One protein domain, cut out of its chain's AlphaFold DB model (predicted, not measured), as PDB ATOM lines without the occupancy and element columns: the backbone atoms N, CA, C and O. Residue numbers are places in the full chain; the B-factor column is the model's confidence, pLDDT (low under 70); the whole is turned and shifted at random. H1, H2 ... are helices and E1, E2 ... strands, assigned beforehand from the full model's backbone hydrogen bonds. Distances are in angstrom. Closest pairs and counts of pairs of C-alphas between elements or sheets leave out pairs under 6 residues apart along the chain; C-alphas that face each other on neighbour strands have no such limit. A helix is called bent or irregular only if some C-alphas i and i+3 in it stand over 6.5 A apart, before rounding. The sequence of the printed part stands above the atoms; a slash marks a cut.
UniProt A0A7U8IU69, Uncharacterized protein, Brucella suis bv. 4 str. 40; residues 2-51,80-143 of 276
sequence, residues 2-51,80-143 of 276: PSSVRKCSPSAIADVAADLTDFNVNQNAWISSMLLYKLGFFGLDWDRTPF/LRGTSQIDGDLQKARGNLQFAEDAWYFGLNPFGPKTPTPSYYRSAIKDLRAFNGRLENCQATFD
ATOM      1  N   PRO A   2       8.266  41.911 138.625       37.47
ATOM      2  CA  PRO A   2       7.978  41.122 137.439       37.47
ATOM      3  C   PRO A   2       6.630  41.587 136.883       37.47
ATOM      4  O   PRO A   2       5.622  41.560 137.586       37.47
ATOM      5  N   SER A   3       6.637  42.075 135.643       41.59
ATOM      6  CA  SER A   3       5.437  42.416 134.885       41.59
ATOM      7  C   SER A   3       4.519  41.197 134.860       41.59
ATOM      8  O   SER A   3       4.898  40.163 134.303       41.59
ATOM      9  N   SER A   4       3.335  41.288 135.468       44.28
ATOM     10  CA  SER A   4       2.316  40.252 135.328       44.28
ATOM     11  C   SER A   4       2.042  40.078 133.837       44.28
ATOM     12  O   SER A   4       1.544  41.003 133.192       44.28
ATOM     13  N   VAL A   5       2.413  38.927 133.276       45.16
ATOM     14  CA  VAL A   5       2.080  38.582 131.895       45.16
ATOM     15  C   VAL A   5       0.562  38.675 131.789       45.16
ATOM     16  O   VAL A   5      -0.150  37.920 132.452       45.16
ATOM     17  N   ARG A   6       0.063  39.654 131.028       53.66
ATOM     18  CA  ARG A   6      -1.363  39.804 130.741       53.66
ATOM     19  C   ARG A   6      -1.761  38.539 129.984       53.66
ATOM     20  O   ARG A   6      -1.428  38.400 128.813       53.66
ATOM     21  N   LYS A   7      -2.366  37.571 130.677       63.62
ATOM     22  CA  LYS A   7      -2.930  36.394 130.016       63.62
ATOM     23  C   LYS A   7      -4.046  36.898 129.117       63.62
ATOM     24  O   LYS A   7      -4.929  37.612 129.592       63.62
ATOM     25  N   CYS A   8      -3.960  36.579 127.834       84.31
ATOM     26  CA  CYS A   8      -5.059  36.846 126.927       84.31
ATOM     27  C   CYS A   8      -6.274  36.033 127.395       84.31
ATOM     28  O   CYS A   8      -6.127  34.925 127.912       84.31
ATOM     29  N   SER A   9      -7.449  36.648 127.320       86.94
ATOM     30  CA  SER A   9      -8.710  36.130 127.851       86.94
ATOM     31  C   SER A   9      -9.740  36.154 126.726       86.94
ATOM     32  O   SER A   9      -9.672  37.071 125.899       86.94
ATOM     33  N   PRO A  10     -10.683  35.197 126.680       92.56
ATOM     34  CA  PRO A  10     -11.809  35.284 125.759       92.56
ATOM     35  C   PRO A  10     -12.686  36.498 126.095       92.56
ATOM     36  O   PRO A  10     -12.643  37.005 127.222       92.56
ATOM     37  N   SER A  11     -13.473  36.948 125.115       95.00
ATOM     38  CA  SER A  11     -14.519  37.952 125.310       95.00
ATOM     39  C   SER A  11     -15.843  37.269 125.625       95.00
ATOM     40  O   SER A  11     -16.413  36.564 124.784       95.00
ATOM     41  N   ALA A  12     -16.378  37.557 126.809       97.00
ATOM     42  CA  ALA A  12     -17.705  37.121 127.202       97.00
ATOM     43  C   ALA A  12     -18.783  37.700 126.271       97.00
ATOM     44  O   ALA A  12     -19.774  37.025 126.000       97.00
ATOM     45  N   ILE A  13     -18.618  38.932 125.759       97.06
ATOM     46  CA  ILE A  13     -19.602  39.543 124.846       97.06
ATOM     47  C   ILE A  13     -19.702  38.729 123.552       97.06
ATOM     48  O   ILE A  13     -20.809  38.446 123.088       97.06
ATOM     49  N   ALA A  14     -18.563  38.341 122.971       96.31
ATOM     50  CA  ALA A  14     -18.540  37.533 121.755       96.31
ATOM     51  C   ALA A  14     -19.123  36.125 121.984       96.31
ATOM     52  O   ALA A  14     -19.865  35.638 121.125       96.31
ATOM     53  N   ASP A  15     -18.869  35.515 123.147       97.06
ATOM     54  CA  ASP A  15     -19.449  34.216 123.516       97.06
ATOM     55  C   ASP A  15     -20.964  34.308 123.685       97.06
ATOM     56  O   ASP A  15     -21.700  33.546 123.061       97.06
ATOM     57  N   VAL A  16     -21.461  35.290 124.442       97.75
ATOM     58  CA  VAL A  16     -22.905  35.473 124.634       97.75
ATOM     59  C   VAL A  16     -23.602  35.822 123.320       97.75
ATOM     60  O   VAL A  16     -24.693  35.317 123.058       97.75
ATOM     61  N   ALA A  17     -22.988  36.626 122.449       97.31
ATOM     62  CA  ALA A  17     -23.528  36.877 121.114       97.31
ATOM     63  C   ALA A  17     -23.626  35.581 120.283       97.31
ATOM     64  O   ALA A  17     -24.634  35.358 119.599       97.31
ATOM     65  N   ALA A  18     -22.616  34.707 120.360       97.12
ATOM     66  CA  ALA A  18     -22.635  33.406 119.700       97.12
ATOM     67  C   ALA A  18     -23.715  32.489 120.290       97.12
ATOM     68  O   ALA A  18     -24.464  31.878 119.531       97.12
ATOM     69  N   ASP A  19     -23.851  32.439 121.613       96.62
ATOM     70  CA  ASP A  19     -24.806  31.574 122.304       96.62
ATOM     71  C   ASP A  19     -26.256  32.043 122.140       96.62
ATOM     72  O   ASP A  19     -27.143  31.216 121.947       96.62
ATOM     73  N   LEU A  20     -26.519  33.352 122.109       95.38
ATOM     74  CA  LEU A  20     -27.837  33.900 121.758       95.38
ATOM     75  C   LEU A  20     -28.222  33.549 120.314       95.38
ATOM     76  O   LEU A  20     -29.370  33.190 120.033       95.38
ATOM     77  N   THR A  21     -27.256  33.610 119.395       92.75
ATOM     78  CA  THR A  21     -27.468  33.206 117.998       92.75
ATOM     79  C   THR A  21     -27.701  31.695 117.893       92.75
ATOM     80  O   THR A  21     -28.598  31.251 117.176       92.75
ATOM     81  N   ASP A  22     -26.931  30.891 118.630       93.06
ATOM     82  CA  ASP A  22     -27.069  29.433 118.688       93.06
ATOM     83  C   ASP A  22     -28.413  29.014 119.281       93.06
ATOM     84  O   ASP A  22     -29.100  28.151 118.729       93.06
ATOM     85  N   PHE A  23     -28.839  29.690 120.345       89.31
ATOM     86  CA  PHE A  23     -30.140  29.496 120.956       89.31
ATOM     87  C   PHE A  23     -31.268  29.726 119.945       89.31
ATOM     88  O   PHE A  23     -32.128  28.860 119.789       89.31
ATOM     89  N   ASN A  24     -31.233  30.828 119.189       86.75
ATOM     90  CA  ASN A  24     -32.248  31.106 118.171       86.75
ATOM     91  C   ASN A  24     -32.270  30.055 117.051       86.75
ATOM     92  O   ASN A  24     -33.343  29.678 116.577       86.75
ATOM     93  N   VAL A  25     -31.101  29.585 116.608       83.75
ATOM     94  CA  VAL A  25     -30.973  28.794 115.372       83.75
ATOM     95  C   VAL A  25     -31.008  27.285 115.594       83.75
ATOM     96  O   VAL A  25     -31.536  26.557 114.750       83.75
ATOM     97  N   ASN A  26     -30.422  26.805 116.686       84.19
ATOM     98  CA  ASN A  26     -30.178  25.383 116.918       84.19
ATOM     99  C   ASN A  26     -30.997  24.825 118.086       84.19
ATOM    100  O   ASN A  26     -31.512  23.717 117.967       84.19
ATOM    101  N   GLN A  27     -31.148  25.570 119.184       78.56
ATOM    102  CA  GLN A  27     -31.791  25.052 120.402       78.56
ATOM    103  C   GLN A  27     -33.291  25.358 120.455       78.56
ATOM    104  O   GLN A  27     -34.087  24.538 120.904       78.56
ATOM    105  N   ASN A  28     -33.695  26.523 119.950       70.12
ATOM    106  CA  ASN A  28     -35.072  26.993 119.977       70.12
ATOM    107  C   ASN A  28     -35.636  27.144 118.560       70.12
ATOM    108  O   ASN A  28     -36.059  28.221 118.151       70.12
ATOM    109  N   ALA A  29     -35.622  26.057 117.789       58.31
ATOM    110  CA  ALA A  29     -35.932  26.068 116.363       58.31
ATOM    111  C   ALA A  29     -37.369  26.551 116.050       58.31
ATOM    112  O   ALA A  29     -38.328  25.782 116.099       58.31
ATOM    113  N   TRP A  30     -37.511  27.847 115.750       53.44
ATOM    114  CA  TRP A  30     -38.748  28.495 115.289       53.44
ATOM    115  C   TRP A  30     -38.492  29.751 114.435       53.44
ATOM    116  O   TRP A  30     -39.345  30.624 114.312       53.44
ATOM    117  N   ILE A  31     -37.299  29.864 113.850       57.84
ATOM    118  CA  ILE A  31     -36.959  31.034 113.032       57.84
ATOM    119  C   ILE A  31     -37.874  31.065 111.812       57.84
ATOM    120  O   ILE A  31     -38.150  30.017 111.221       57.84
ATOM    121  N   SER A  32     -38.259  32.270 111.383       52.91
ATOM    122  CA  SER A  32     -39.141  32.516 110.241       52.91
ATOM    123  C   SER A  32     -38.721  31.848 108.915       52.91
ATOM    124  O   SER A  32     -39.500  31.750 107.974       52.91
ATOM    125  N   SER A  33     -37.484  31.361 108.829       47.78
ATOM    126  CA  SER A  33     -36.892  30.664 107.681       47.78
ATOM    127  C   SER A  33     -36.925  29.128 107.778       47.78
ATOM    128  O   SER A  33     -36.462  28.447 106.859       47.78
ATOM    129  N   MET A  34     -37.447  28.553 108.864       57.72
ATOM    130  CA  MET A  34     -37.562  27.101 109.046       57.72
ATOM    131  C   MET A  34     -38.769  26.521 108.298       57.72
ATOM    132  O   MET A  34     -39.791  27.184 108.138       57.72
ATOM    133  N   LEU A  35     -38.667  25.253 107.872       49.88
ATOM    134  CA  LEU A  35     -39.695  24.567 107.073       49.88
ATOM    135  C   LEU A  35     -41.078  24.608 107.734       49.88
ATOM    136  O   LEU A  35     -42.046  24.980 107.087       49.88
ATOM    137  N   LEU A  36     -41.158  24.294 109.030       56.31
ATOM    138  CA  LEU A  36     -42.413  24.348 109.789       56.31
ATOM    139  C   LEU A  36     -42.982  25.768 109.895       56.31
ATOM    140  O   LEU A  36     -44.199  25.930 109.895       56.31
ATOM    141  N   TYR A  37     -42.121  26.789 109.928       54.97
ATOM    142  CA  TYR A  37     -42.578  28.171 109.938       54.97
ATOM    143  C   TYR A  37     -43.140  28.561 108.569       54.97
ATOM    144  O   TYR A  37     -44.295  28.931 108.426       54.97
ATOM    145  N   LYS A  38     -42.382  28.431 107.492       54.69
ATOM    146  CA  LYS A  38     -42.908  28.922 106.221       54.69
ATOM    147  C   LYS A  38     -43.916  27.984 105.527       54.69
ATOM    148  O   LYS A  38     -44.512  28.378 104.527       54.69
ATOM    149  N   LEU A  39     -44.153  26.774 106.042       57.41
ATOM    150  CA  LEU A  39     -45.349  25.998 105.678       57.41
ATOM    151  C   LEU A  39     -46.644  26.734 106.059       57.41
ATOM    152  O   LEU A  39     -47.667  26.530 105.403       57.41
ATOM    153  N   GLY A  40     -46.577  27.623 107.057       54.75
ATOM    154  CA  GLY A  40     -47.700  28.439 107.490       54.75
ATOM    155  C   GLY A  40     -48.881  27.617 108.010       54.75
ATOM    156  O   GLY A  40     -48.844  26.386 108.081       54.75
ATOM    157  N   PHE A  41     -49.975  28.303 108.333       53.84
ATOM    158  CA  PHE A  41     -51.264  27.657 108.572       53.84
ATOM    159  C   PHE A  41     -52.083  27.704 107.278       53.84
ATOM    160  O   PHE A  41     -52.623  28.749 106.920       53.84
ATOM    161  N   PHE A  42     -52.143  26.590 106.538       57.81
ATOM    162  CA  PHE A  42     -52.874  26.488 105.262       57.81
ATOM    163  C   PHE A  42     -52.484  27.558 104.212       57.81
ATOM    164  O   PHE A  42     -53.337  28.069 103.489       57.81
ATOM    165  N   GLY A  43     -51.192  27.900 104.108       57.72
ATOM    166  CA  GLY A  43     -50.688  28.882 103.134       57.72
ATOM    167  C   GLY A  43     -50.698  30.343 103.605       57.72
ATOM    168  O   GLY A  43     -50.353  31.227 102.822       57.72
ATOM    169  N   LEU A  44     -51.060  30.607 104.864       53.47
ATOM    170  CA  LEU A  44     -50.858  31.897 105.532       53.47
ATOM    171  C   LEU A  44     -49.551  31.876 106.333       53.47
ATOM    172  O   LEU A  44     -49.344  30.962 107.130       53.47
ATOM    173  N   ASP A  45     -48.696  32.888 106.152       60.00
ATOM    174  CA  ASP A  45     -47.496  33.082 106.982       60.00
ATOM    175  C   ASP A  45     -47.878  33.119 108.473       60.00
ATOM    176  O   ASP A  45     -48.840  33.805 108.826       60.00
ATOM    177  N   TRP A  46     -47.121  32.448 109.356       60.47
ATOM    178  CA  TRP A  46     -47.432  32.460 110.798       60.47
ATOM    179  C   TRP A  46     -47.393  33.867 111.408       60.47
ATOM    180  O   TRP A  46     -48.152  34.124 112.330       60.47
ATOM    181  N   ASP A  47     -46.623  34.804 110.834       58.44
ATOM    182  CA  ASP A  47     -46.651  36.242 111.185       58.44
ATOM    183  C   ASP A  47     -48.046  36.887 111.044       58.44
ATOM    184  O   ASP A  47     -48.276  38.008 111.492       58.44
ATOM    185  N   ARG A  48     -48.971  36.237 110.328       55.06
ATOM    186  CA  ARG A  48     -50.348  36.702 110.111       55.06
ATOM    187  C   ARG A  48     -51.375  35.850 110.846       55.06
ATOM    188  O   ARG A  48     -52.573  36.080 110.681       55.06
ATOM    189  N   THR A  49     -50.928  34.862 111.612       58.16
ATOM    190  CA  THR A  49     -51.791  33.964 112.372       58.16
ATOM    191  C   THR A  49     -51.575  34.196 113.864       58.16
ATOM    192  O   THR A  49     -50.424  34.319 114.253       58.16
ATOM    193  N   PRO A  50     -52.616  34.125 114.715       55.22
ATOM    194  CA  PRO A  50     -52.479  34.264 116.177       55.22
ATOM    195  C   PRO A  50     -51.679  33.144 116.867       55.22
ATOM    196  O   PRO A  50     -51.704  32.999 118.088       55.22
ATOM    197  N   PHE A  51     -51.093  32.242 116.084       55.59
ATOM    198  CA  PHE A  51     -50.393  31.068 116.558       55.59
ATOM    199  C   PHE A  51     -48.928  31.217 116.164       55.59
ATOM    200  O   PHE A  51     -48.608  31.310 114.983       55.59
ATOM    201  N   LEU A  80      -7.480  47.387 118.196       72.56
ATOM    202  CA  LEU A  80      -6.636  48.322 118.955       72.56
ATOM    203  C   LEU A  80      -6.558  49.684 118.254       72.56
ATOM    204  O   LEU A  80      -5.799  49.838 117.297       72.56
ATOM    205  N   ARG A  81      -7.263  50.702 118.762       65.38
ATOM    206  CA  ARG A  81      -7.376  52.049 118.146       65.38
ATOM    207  C   ARG A  81      -8.161  52.030 116.822       65.38
ATOM    208  O   ARG A  81      -8.084  51.079 116.049       65.38
ATOM    209  N   GLY A  82      -8.834  53.136 116.492       60.44
ATOM    210  CA  GLY A  82      -9.667  53.272 115.282       60.44
ATOM    211  C   GLY A  82      -8.953  53.105 113.924       60.44
ATOM    212  O   GLY A  82      -9.615  53.114 112.889       60.44
ATOM    213  N   THR A  83      -7.626  52.936 113.911       59.56
ATOM    214  CA  THR A  83      -6.787  52.757 112.712       59.56
ATOM    215  C   THR A  83      -6.241  51.335 112.536       59.56
ATOM    216  O   THR A  83      -5.537  51.081 111.561       59.56
ATOM    217  N   SER A  84      -6.487  50.417 113.477       74.44
ATOM    218  CA  SER A  84      -6.060  49.017 113.336       74.44
ATOM    219  C   SER A  84      -6.925  48.259 112.330       74.44
ATOM    220  O   SER A  84      -8.063  48.644 112.041       74.44
ATOM    221  N   GLN A  85      -6.354  47.186 111.770       79.25
ATOM    222  CA  GLN A  85      -7.084  46.324 110.849       79.25
ATOM    223  C   GLN A  85      -8.274  45.676 111.551       79.25
ATOM    224  O   GLN A  85      -8.180  45.238 112.696       79.25
ATOM    225  N   ILE A  86      -9.388  45.629 110.826       85.56
ATOM    226  CA  ILE A  86     -10.598  44.953 111.267       85.56
ATOM    227  C   ILE A  86     -10.318  43.453 111.356       85.56
ATOM    228  O   ILE A  86      -9.742  42.864 110.438       85.56
ATOM    229  N   ASP A  87     -10.767  42.838 112.446       91.25
ATOM    230  CA  ASP A  87     -10.707  41.396 112.601       91.25
ATOM    231  C   ASP A  87     -11.586  40.687 111.554       91.25
ATOM    232  O   ASP A  87     -12.790  40.938 111.441       91.25
ATOM    233  N   GLY A  88     -10.973  39.797 110.771       92.06
ATOM    234  CA  GLY A  88     -11.638  39.151 109.642       92.06
ATOM    235  C   GLY A  88     -12.799  38.237 110.044       92.06
ATOM    236  O   GLY A  88     -13.761  38.127 109.282       92.06
ATOM    237  N   ASP A  89     -12.745  37.607 111.221       94.56
ATOM    238  CA  ASP A  89     -13.823  36.728 111.682       94.56
ATOM    239  C   ASP A  89     -14.988  37.561 112.218       94.56
ATOM    240  O   ASP A  89     -16.131  37.337 111.819       94.56
ATOM    241  N   LEU A  90     -14.719  38.617 112.995       94.06
ATOM    242  CA  LEU A  90     -15.773  39.547 113.413       94.06
ATOM    243  C   LEU A  90     -16.455  40.220 112.211       94.06
ATOM    244  O   LEU A  90     -17.681  40.357 112.188       94.06
ATOM    245  N   GLN A  91     -15.698  40.593 111.173       94.56
ATOM    246  CA  GLN A  91     -16.266  41.177 109.956       94.56
ATOM    247  C   GLN A  91     -17.221  40.211 109.240       94.56
ATOM    248  O   GLN A  91     -18.306  40.631 108.817       94.56
ATOM    249  N   LYS A  92     -16.846  38.929 109.114       95.31
ATOM    250  CA  LYS A  92     -17.714  37.884 108.545       95.31
ATOM    251  C   LYS A  92     -18.940  37.649 109.420       95.31
ATOM    252  O   LYS A  92     -20.054  37.647 108.895       95.31
ATOM    253  N   ALA A  93     -18.755  37.536 110.737       95.62
ATOM    254  CA  ALA A  93     -19.840  37.357 111.695       95.62
ATOM    255  C   ALA A  93     -20.878  38.476 111.575       95.62
ATOM    256  O   ALA A  93     -22.065  38.208 111.390       95.62
ATOM    257  N   ARG A  94     -20.434  39.738 111.579       95.19
ATOM    258  CA  ARG A  94     -21.296  40.914 111.396       95.19
ATOM    259  C   ARG A  94     -22.050  40.884 110.066       95.19
ATOM    260  O   ARG A  94     -23.227  41.239 110.028       95.19
ATOM    261  N   GLY A  95     -21.397  40.493 108.971       94.00
ATOM    262  CA  GLY A  95     -22.050  40.365 107.663       94.00
ATOM    263  C   GLY A  95     -23.139  39.288 107.663       94.00
ATOM    264  O   GLY A  95     -24.265  39.534 107.237       94.00
ATOM    265  N   ASN A  96     -22.820  38.121 108.220       93.62
ATOM    266  CA  ASN A  96     -23.723  36.979 108.318       93.62
ATOM    267  C   ASN A  96     -24.928  37.252 109.236       93.62
ATOM    268  O   ASN A  96     -26.049  36.871 108.906       93.62
ATOM    269  N   LEU A  97     -24.726  37.947 110.359       92.81
ATOM    270  CA  LEU A  97     -25.804  38.315 111.284       92.81
ATOM    271  C   LEU A  97     -26.767  39.336 110.678       92.81
ATOM    272  O   LEU A  97     -27.961  39.283 110.955       92.81
ATOM    273  N   GLN A  98     -26.290  40.243 109.823       90.25
ATOM    274  CA  GLN A  98     -27.139  41.226 109.139       90.25
ATOM    275  C   GLN A  98     -27.998  40.628 108.018       90.25
ATOM    276  O   GLN A  98     -28.892  41.304 107.512       90.25
ATOM    277  N   PHE A  99     -27.771  39.367 107.645       86.50
ATOM    278  CA  PHE A  99     -28.551  38.711 106.606       86.50
ATOM    279  C   PHE A  99     -30.037  38.621 106.977       86.50
ATOM    280  O   PHE A  99     -30.375  38.408 108.147       86.50
ATOM    281  N   ALA A 100     -30.911  38.794 105.980       79.81
ATOM    282  CA  ALA A 100     -32.360  38.861 106.150       79.81
ATOM    283  C   ALA A 100     -32.928  37.607 106.845       79.81
ATOM    284  O   ALA A 100     -32.451  36.491 106.632       79.81
ATOM    285  N   GLU A 101     -33.937  37.793 107.698       74.25
ATOM    286  CA  GLU A 101     -34.483  36.737 108.576       74.25
ATOM    287  C   GLU A 101     -35.416  35.754 107.849       74.25
ATOM    288  O   GLU A 101     -35.643  34.638 108.320       74.25
ATOM    289  N   ASP A 102     -35.929  36.162 106.689       70.62
ATOM    290  CA  ASP A 102     -36.986  35.519 105.901       70.62
ATOM    291  C   ASP A 102     -36.464  34.655 104.735       70.62
ATOM    292  O   ASP A 102     -37.237  33.998 104.019       70.62
ATOM    293  N   ALA A 103     -35.147  34.644 104.521       65.06
ATOM    294  CA  ALA A 103     -34.536  33.947 103.404       65.06
ATOM    295  C   ALA A 103     -34.656  32.421 103.562       65.06
ATOM    296  O   ALA A 103     -34.092  31.797 104.464       65.06
ATOM    297  N   TRP A 104     -35.387  31.816 102.624       65.88
ATOM    298  CA  TRP A 104     -35.614  30.371 102.529       65.88
ATOM    299  C   TRP A 104     -34.660  29.739 101.517       65.88
ATOM    300  O   TRP A 104     -34.214  30.414 100.598       65.88
ATOM    301  N   TYR A 105     -34.455  28.424 101.613       61.91
ATOM    302  CA  TYR A 105     -33.924  27.538 100.560       61.91
ATOM    303  C   TYR A 105     -34.355  27.856  99.111       61.91
ATOM    304  O   TYR A 105     -33.643  27.472  98.189       61.91
ATOM    305  N   PHE A 106     -35.486  28.533  98.877       68.31
ATOM    306  CA  PHE A 106     -35.938  28.929  97.546       68.31
ATOM    307  C   PHE A 106     -36.515  30.347  97.561       68.31
ATOM    308  O   PHE A 106     -37.280  30.706  98.459       68.31
ATOM    309  N   GLY A 107     -36.155  31.157  96.566       65.94
ATOM    310  CA  GLY A 107     -36.704  32.497  96.374       65.94
ATOM    311  C   GLY A 107     -37.246  32.687  94.965       65.94
ATOM    312  O   GLY A 107     -36.789  32.039  94.031       65.94
ATOM    313  N   LEU A 108     -38.212  33.595  94.815       68.75
ATOM    314  CA  LEU A 108     -38.782  33.960  93.512       68.75
ATOM    315  C   LEU A 108     -37.999  35.083  92.814       68.75
ATOM    316  O   LEU A 108     -38.120  35.245  91.605       68.75
ATOM    317  N   ASN A 109     -37.182  35.843  93.555       63.34
ATOM    318  CA  ASN A 109     -36.341  36.902  92.999       63.34
ATOM    319  C   ASN A 109     -35.001  37.036  93.763       63.34
ATOM    320  O   ASN A 109     -35.020  37.356  94.958       63.34
ATOM    321  N   PRO A 110     -33.840  36.763  93.136       66.31
ATOM    322  CA  PRO A 110     -33.692  35.971  91.911       66.31
ATOM    323  C   PRO A 110     -34.293  34.567  92.094       66.31
ATOM    324  O   PRO A 110     -34.267  34.025  93.204       66.31
ATOM    325  N   PHE A 111     -34.875  34.017  91.022       71.19
ATOM    326  CA  PHE A 111     -35.485  32.686  91.030       71.19
ATOM    327  C   PHE A 111     -34.404  31.611  91.158       71.19
ATOM    328  O   PHE A 111     -33.507  31.538  90.318       71.19
ATOM    329  N   GLY A 112     -34.480  30.781  92.199       77.00
ATOM    330  CA  GLY A 112     -33.548  29.672  92.377       77.00
ATOM    331  C   GLY A 112     -33.291  29.271  93.831       77.00
ATOM    332  O   GLY A 112     -33.878  29.844  94.759       77.00
ATOM    333  N   PRO A 113     -32.409  28.273  94.032       77.81
ATOM    334  CA  PRO A 113     -31.977  27.857  95.355       77.81
ATOM    335  C   PRO A 113     -31.196  28.986  96.033       77.81
ATOM    336  O   PRO A 113     -30.288  29.576  95.449       77.81
ATOM    337  N   LYS A 114     -31.551  29.278  97.281       76.31
ATOM    338  CA  LYS A 114     -30.874  30.265  98.124       76.31
ATOM    339  C   LYS A 114     -30.341  29.587  99.378       76.31
ATOM    340  O   LYS A 114     -30.904  28.607  99.859       76.31
ATOM    341  N   THR A 115     -29.259  30.118  99.930       77.19
ATOM    342  CA  THR A 115     -28.795  29.700 101.253       77.19
ATOM    343  C   THR A 115     -29.800  30.205 102.294       77.19
ATOM    344  O   THR A 115     -30.090  31.403 102.310       77.19
ATOM    345  N   PRO A 116     -30.367  29.336 103.146       82.19
ATOM    346  CA  PRO A 116     -31.360  29.759 104.125       82.19
ATOM    347  C   PRO A 116     -30.687  30.553 105.258       82.19
ATOM    348  O   PRO A 116     -29.535  30.280 105.610       82.19
ATOM    349  N   THR A 117     -31.409  31.494 105.875       83.81
ATOM    350  CA  THR A 117     -30.904  32.324 106.992       83.81
ATOM    351  C   THR A 117     -30.181  31.534 108.098       83.81
ATOM    352  O   THR A 117     -29.099  31.962 108.508       83.81
ATOM    353  N   PRO A 118     -30.667  30.357 108.558       84.88
ATOM    354  CA  PRO A 118     -30.005  29.577 109.602       84.88
ATOM    355  C   PRO A 118     -28.563  29.198 109.251       84.88
ATOM    356  O   PRO A 118     -27.717  29.107 110.136       84.88
ATOM    357  N   SER A 119     -28.255  28.993 107.966       86.75
ATOM    358  CA  SER A 119     -26.895  28.675 107.526       86.75
ATOM    359  C   SER A 119     -25.947  29.865 107.694       86.75
ATOM    360  O   SER A 119     -24.819  29.668 108.142       86.75
ATOM    361  N   TYR A 120     -26.406  31.089 107.410       90.56
ATOM    362  CA  TYR A 120     -25.623  32.304 107.657       90.56
ATOM    363  C   TYR A 120     -25.383  32.507 109.151       90.56
ATOM    364  O   TYR A 120     -24.246  32.711 109.567       90.56
ATOM    365  N   TYR A 121     -26.415  32.357 109.982       91.56
ATOM    366  CA  TYR A 121     -26.264  32.530 111.430       91.56
ATOM    367  C   TYR A 121     -25.370  31.451 112.051       91.56
ATOM    368  O   TYR A 121     -24.533  31.763 112.890       91.56
ATOM    369  N   ARG A 122     -25.429  30.200 111.570       93.75
ATOM    370  CA  ARG A 122     -24.457  29.156 111.952       93.75
ATOM    371  C   ARG A 122     -23.029  29.499 111.550       93.75
ATOM    372  O   ARG A 122     -22.109  29.159 112.290       93.75
ATOM    373  N   SER A 123     -22.828  30.149 110.404       95.19
ATOM    374  CA  SER A 123     -21.506  30.661 110.035       95.19
ATOM    375  C   SER A 123     -21.061  31.757 111.000       95.19
ATOM    376  O   SER A 123     -19.950  31.681 111.505       95.19
ATOM    377  N   ALA A 124     -21.944  32.701 111.343       95.88
ATOM    378  CA  ALA A 124     -21.630  33.748 112.313       95.88
ATOM    379  C   ALA A 124     -21.235  33.194 113.689       95.88
ATOM    380  O   ALA A 124     -20.277  33.679 114.279       95.88
ATOM    381  N   ILE A 125     -21.919  32.153 114.182       96.88
ATOM    382  CA  ILE A 125     -21.562  31.473 115.442       96.88
ATOM    383  C   ILE A 125     -20.131  30.929 115.374       96.88
ATOM    384  O   ILE A 125     -19.360  31.092 116.318       96.88
ATOM    385  N   LYS A 126     -19.764  30.285 114.257       97.44
ATOM    386  CA  LYS A 126     -18.403  29.769 114.057       97.44
ATOM    387  C   LYS A 126     -17.377  30.895 114.044       97.44
ATOM    388  O   LYS A 126     -16.348  30.757 114.692       97.44
ATOM    389  N   ASP A 127     -17.673  31.987 113.347       97.56
ATOM    390  CA  ASP A 127     -16.780  33.139 113.232       97.56
ATOM    391  C   ASP A 127     -16.580  33.841 114.598       97.56
ATOM    392  O   ASP A 127     -15.447  34.122 114.985       97.56
ATOM    393  N   LEU A 128     -17.645  34.040 115.391       96.88
ATOM    394  CA  LEU A 128     -17.554  34.601 116.752       96.88
ATOM    395  C   LEU A 128     -16.726  33.711 117.692       96.88
ATOM    396  O   LEU A 128     -15.851  34.199 118.407       96.88
ATOM    397  N   ARG A 129     -16.951  32.392 117.658       97.25
ATOM    398  CA  ARG A 129     -16.178  31.434 118.464       97.25
ATOM    399  C   ARG A 129     -14.720  31.336 118.007       97.25
ATOM    400  O   ARG A 129     -13.830  31.192 118.838       97.25
ATOM    401  N   ALA A 130     -14.456  31.449 116.704       96.69
ATOM    402  CA  ALA A 130     -13.097  31.493 116.164       96.69
ATOM    403  C   ALA A 130     -12.344  32.750 116.625       96.69
ATOM    404  O   ALA A 130     -11.181  32.648 117.014       96.69
ATOM    405  N   PHE A 131     -13.014  33.907 116.655       95.25
ATOM    406  CA  PHE A 131     -12.460  35.128 117.235       95.25
ATOM    407  C   PHE A 131     -12.066  34.930 118.706       95.25
ATOM    408  O   PHE A 131     -10.931  35.238 119.067       95.25
ATOM    409  N   ASN A 132     -12.935  34.337 119.533       94.69
ATOM    410  CA  ASN A 132     -12.598  34.039 120.930       94.69
ATOM    411  C   ASN A 132     -11.441  33.045 121.069       94.69
ATOM    412  O   ASN A 132     -10.515  33.295 121.840       94.69
ATOM    413  N   GLY A 133     -11.404  31.990 120.249       94.88
ATOM    414  CA  GLY A 133     -10.254  31.083 120.201       94.88
ATOM    415  C   GLY A 133      -8.949  31.797 119.818       94.88
ATOM    416  O   GLY A 133      -7.879  31.471 120.333       94.88
ATOM    417  N   ARG A 134      -8.999  32.817 118.952       93.12
ATOM    418  CA  ARG A 134      -7.830  33.657 118.643       93.12
ATOM    419  C   ARG A 134      -7.484  34.632 119.767       93.12
ATOM    420  O   ARG A 134      -6.295  34.863 119.988       93.12
ATOM    421  N   LEU A 135      -8.467  35.172 120.488       91.75
ATOM    422  CA  LEU A 135      -8.233  36.003 121.673       91.75
ATOM    423  C   LEU A 135      -7.499  35.219 122.759       91.75
ATOM    424  O   LEU A 135      -6.490  35.701 123.262       91.75
ATOM    425  N   GLU A 136      -7.927  33.995 123.061       92.31
ATOM    426  CA  GLU A 136      -7.254  33.116 124.029       92.31
ATOM    427  C   GLU A 136      -5.785  32.860 123.668       92.31
ATOM    428  O   GLU A 136      -4.914  32.833 124.537       92.31
ATOM    429  N   ASN A 137      -5.496  32.748 122.370       91.75
ATOM    430  CA  ASN A 137      -4.155  32.523 121.836       91.75
ATOM    431  C   ASN A 137      -3.350  33.812 121.581       91.75
ATOM    432  O   ASN A 137      -2.286  33.748 120.964       91.75
ATOM    433  N   CYS A 138      -3.831  34.983 122.020       89.81
ATOM    434  CA  CYS A 138      -3.192  36.287 121.787       89.81
ATOM    435  C   CYS A 138      -3.003  36.660 120.298       89.81
ATOM    436  O   CYS A 138      -2.121  37.449 119.958       89.81
ATOM    437  N   GLN A 139      -3.808  36.085 119.402       88.75
ATOM    438  CA  GLN A 139      -3.775  36.324 117.951       88.75
ATOM    439  C   GLN A 139      -4.799  37.372 117.495       88.75
ATOM    440  O   GLN A 139      -4.759  37.828 116.353       88.75
ATOM    441  N   ALA A 140      -5.734  37.720 118.372       89.31
ATOM    442  CA  ALA A 140      -6.690  38.801 118.203       89.31
ATOM    443  C   ALA A 140      -6.602  39.739 119.410       89.31
ATOM    444  O   ALA A 140      -5.952  39.432 120.414       89.31
ATOM    445  N   THR A 141      -7.260  40.889 119.321       87.56
ATOM    446  CA  THR A 141      -7.220  41.908 120.369       87.56
ATOM    447  C   THR A 141      -8.623  42.330 120.754       87.56
ATOM    448  O   THR A 141      -9.436  42.616 119.881       87.56
ATOM    449  N   PHE A 142      -8.878  42.413 122.055       90.50
ATOM    450  CA  PHE A 142     -10.100  42.971 122.619       90.50
ATOM    451  C   PHE A 142      -9.736  44.231 123.403       90.50
ATOM    452  O   PHE A 142      -8.898  44.190 124.307       90.50
ATOM    453  N   ASP A 143     -10.326  45.358 123.030       89.50
ATOM    454  CA  ASP A 143      -9.963  46.673 123.539       89.50
ATOM    455  C   ASP A 143     -10.939  47.132 124.635       89.50
ATOM    456  O   ASP A 143     -11.874  47.903 124.400       89.50
TER     457      ASP A 143
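What this domain is: This is residues 2 to 51 and 80 to 143 of the 276 residues of an uncharacterized protein of Brucella suis bv. 4 str. 40 (UniProt A0A7U8IU69). Three helices lie side by side, with the longest, H4, in the middle: H1 packs on one side of it and H3 on another, both running opposite to H4. Past the end where H4 begins lie a small two-strand hairpin, E1 and E2, and, separately, the short helix H2 with the loop of residues 39 to 51; past the other end trails a tail of residues 2 to 7, and this tail and that loop make the great length. The printed part has 114 residues, with four named helices and two named strands in the order H1, H2, H3, E1, E2, H4; the sheet has the order E1 - E2 and is antiparallel. The class is mostly helix, though under half of the residues, 56 of 114, are in named elements. The whole is loose, with a radius of gyration of the C-alphas of 18.5 A, and spans 70 by 29 by 20 A.

How they stand to each other: H1, residues 12 to 27, touches H4, residues 117 to 136; their closest C-alphas are those of Ala 18 and Ile 125, 4.8 A apart. They run opposite ways at a shallow tilt of 29 degrees. H2, residues 35 to 38, touches no helix. H3, residues 88 to 97, touches H4, the closest C-alphas being those of Ala 93 and Ala 124, 4.1 A apart. These two run opposite ways at a shallow tilt of 28 degrees. H1 and H3 are apart. E1, residues 106 to 108, and E2, residues 111 to 113, form an antiparallel hairpin, at 175 degrees between their directions; N 107 and O 112, and N 112 and O 107, are each 3.2 A apart, within hydrogen-bond range. H2 is apart from both strands, and E1 is apart from H4. In H1, H3 and H4 every O i to N i+4 pair is within hydrogen-bond range; H2 is too short for such a pair.

Where its parts are: H1 begins at C-alpha 12, at (-17.705, 37.121, 127.202), and is 19.8 A long from first to last C-alpha. It is neither bent nor irregular, but only just: C-alphas 24 and 27 are 6.5 A apart. H2 is 5.5 A long and H3 14.3 A. E1 is 7.0 A long and E2 7.4 A. H4 is 29.2 A long, from C-alpha 117 at (-30.904, 32.324, 106.992) to C-alpha 136 at (-7.254, 33.116, 124.029).

The domain as a whole: The two C-alphas farthest apart are those of Pro 2 and Phe 42, at 70.4 A. Residues 52 to 79 are not printed, and C-alphas 51 and 80 are 47.1 A apart across this cut. Of the links that are printed whole, none is long. Mean pLDDT of the printed part is 78.0; it is under 70 in residues 2 to 7, 29 to 51, 81 to 83 and 103 to 110 of this model.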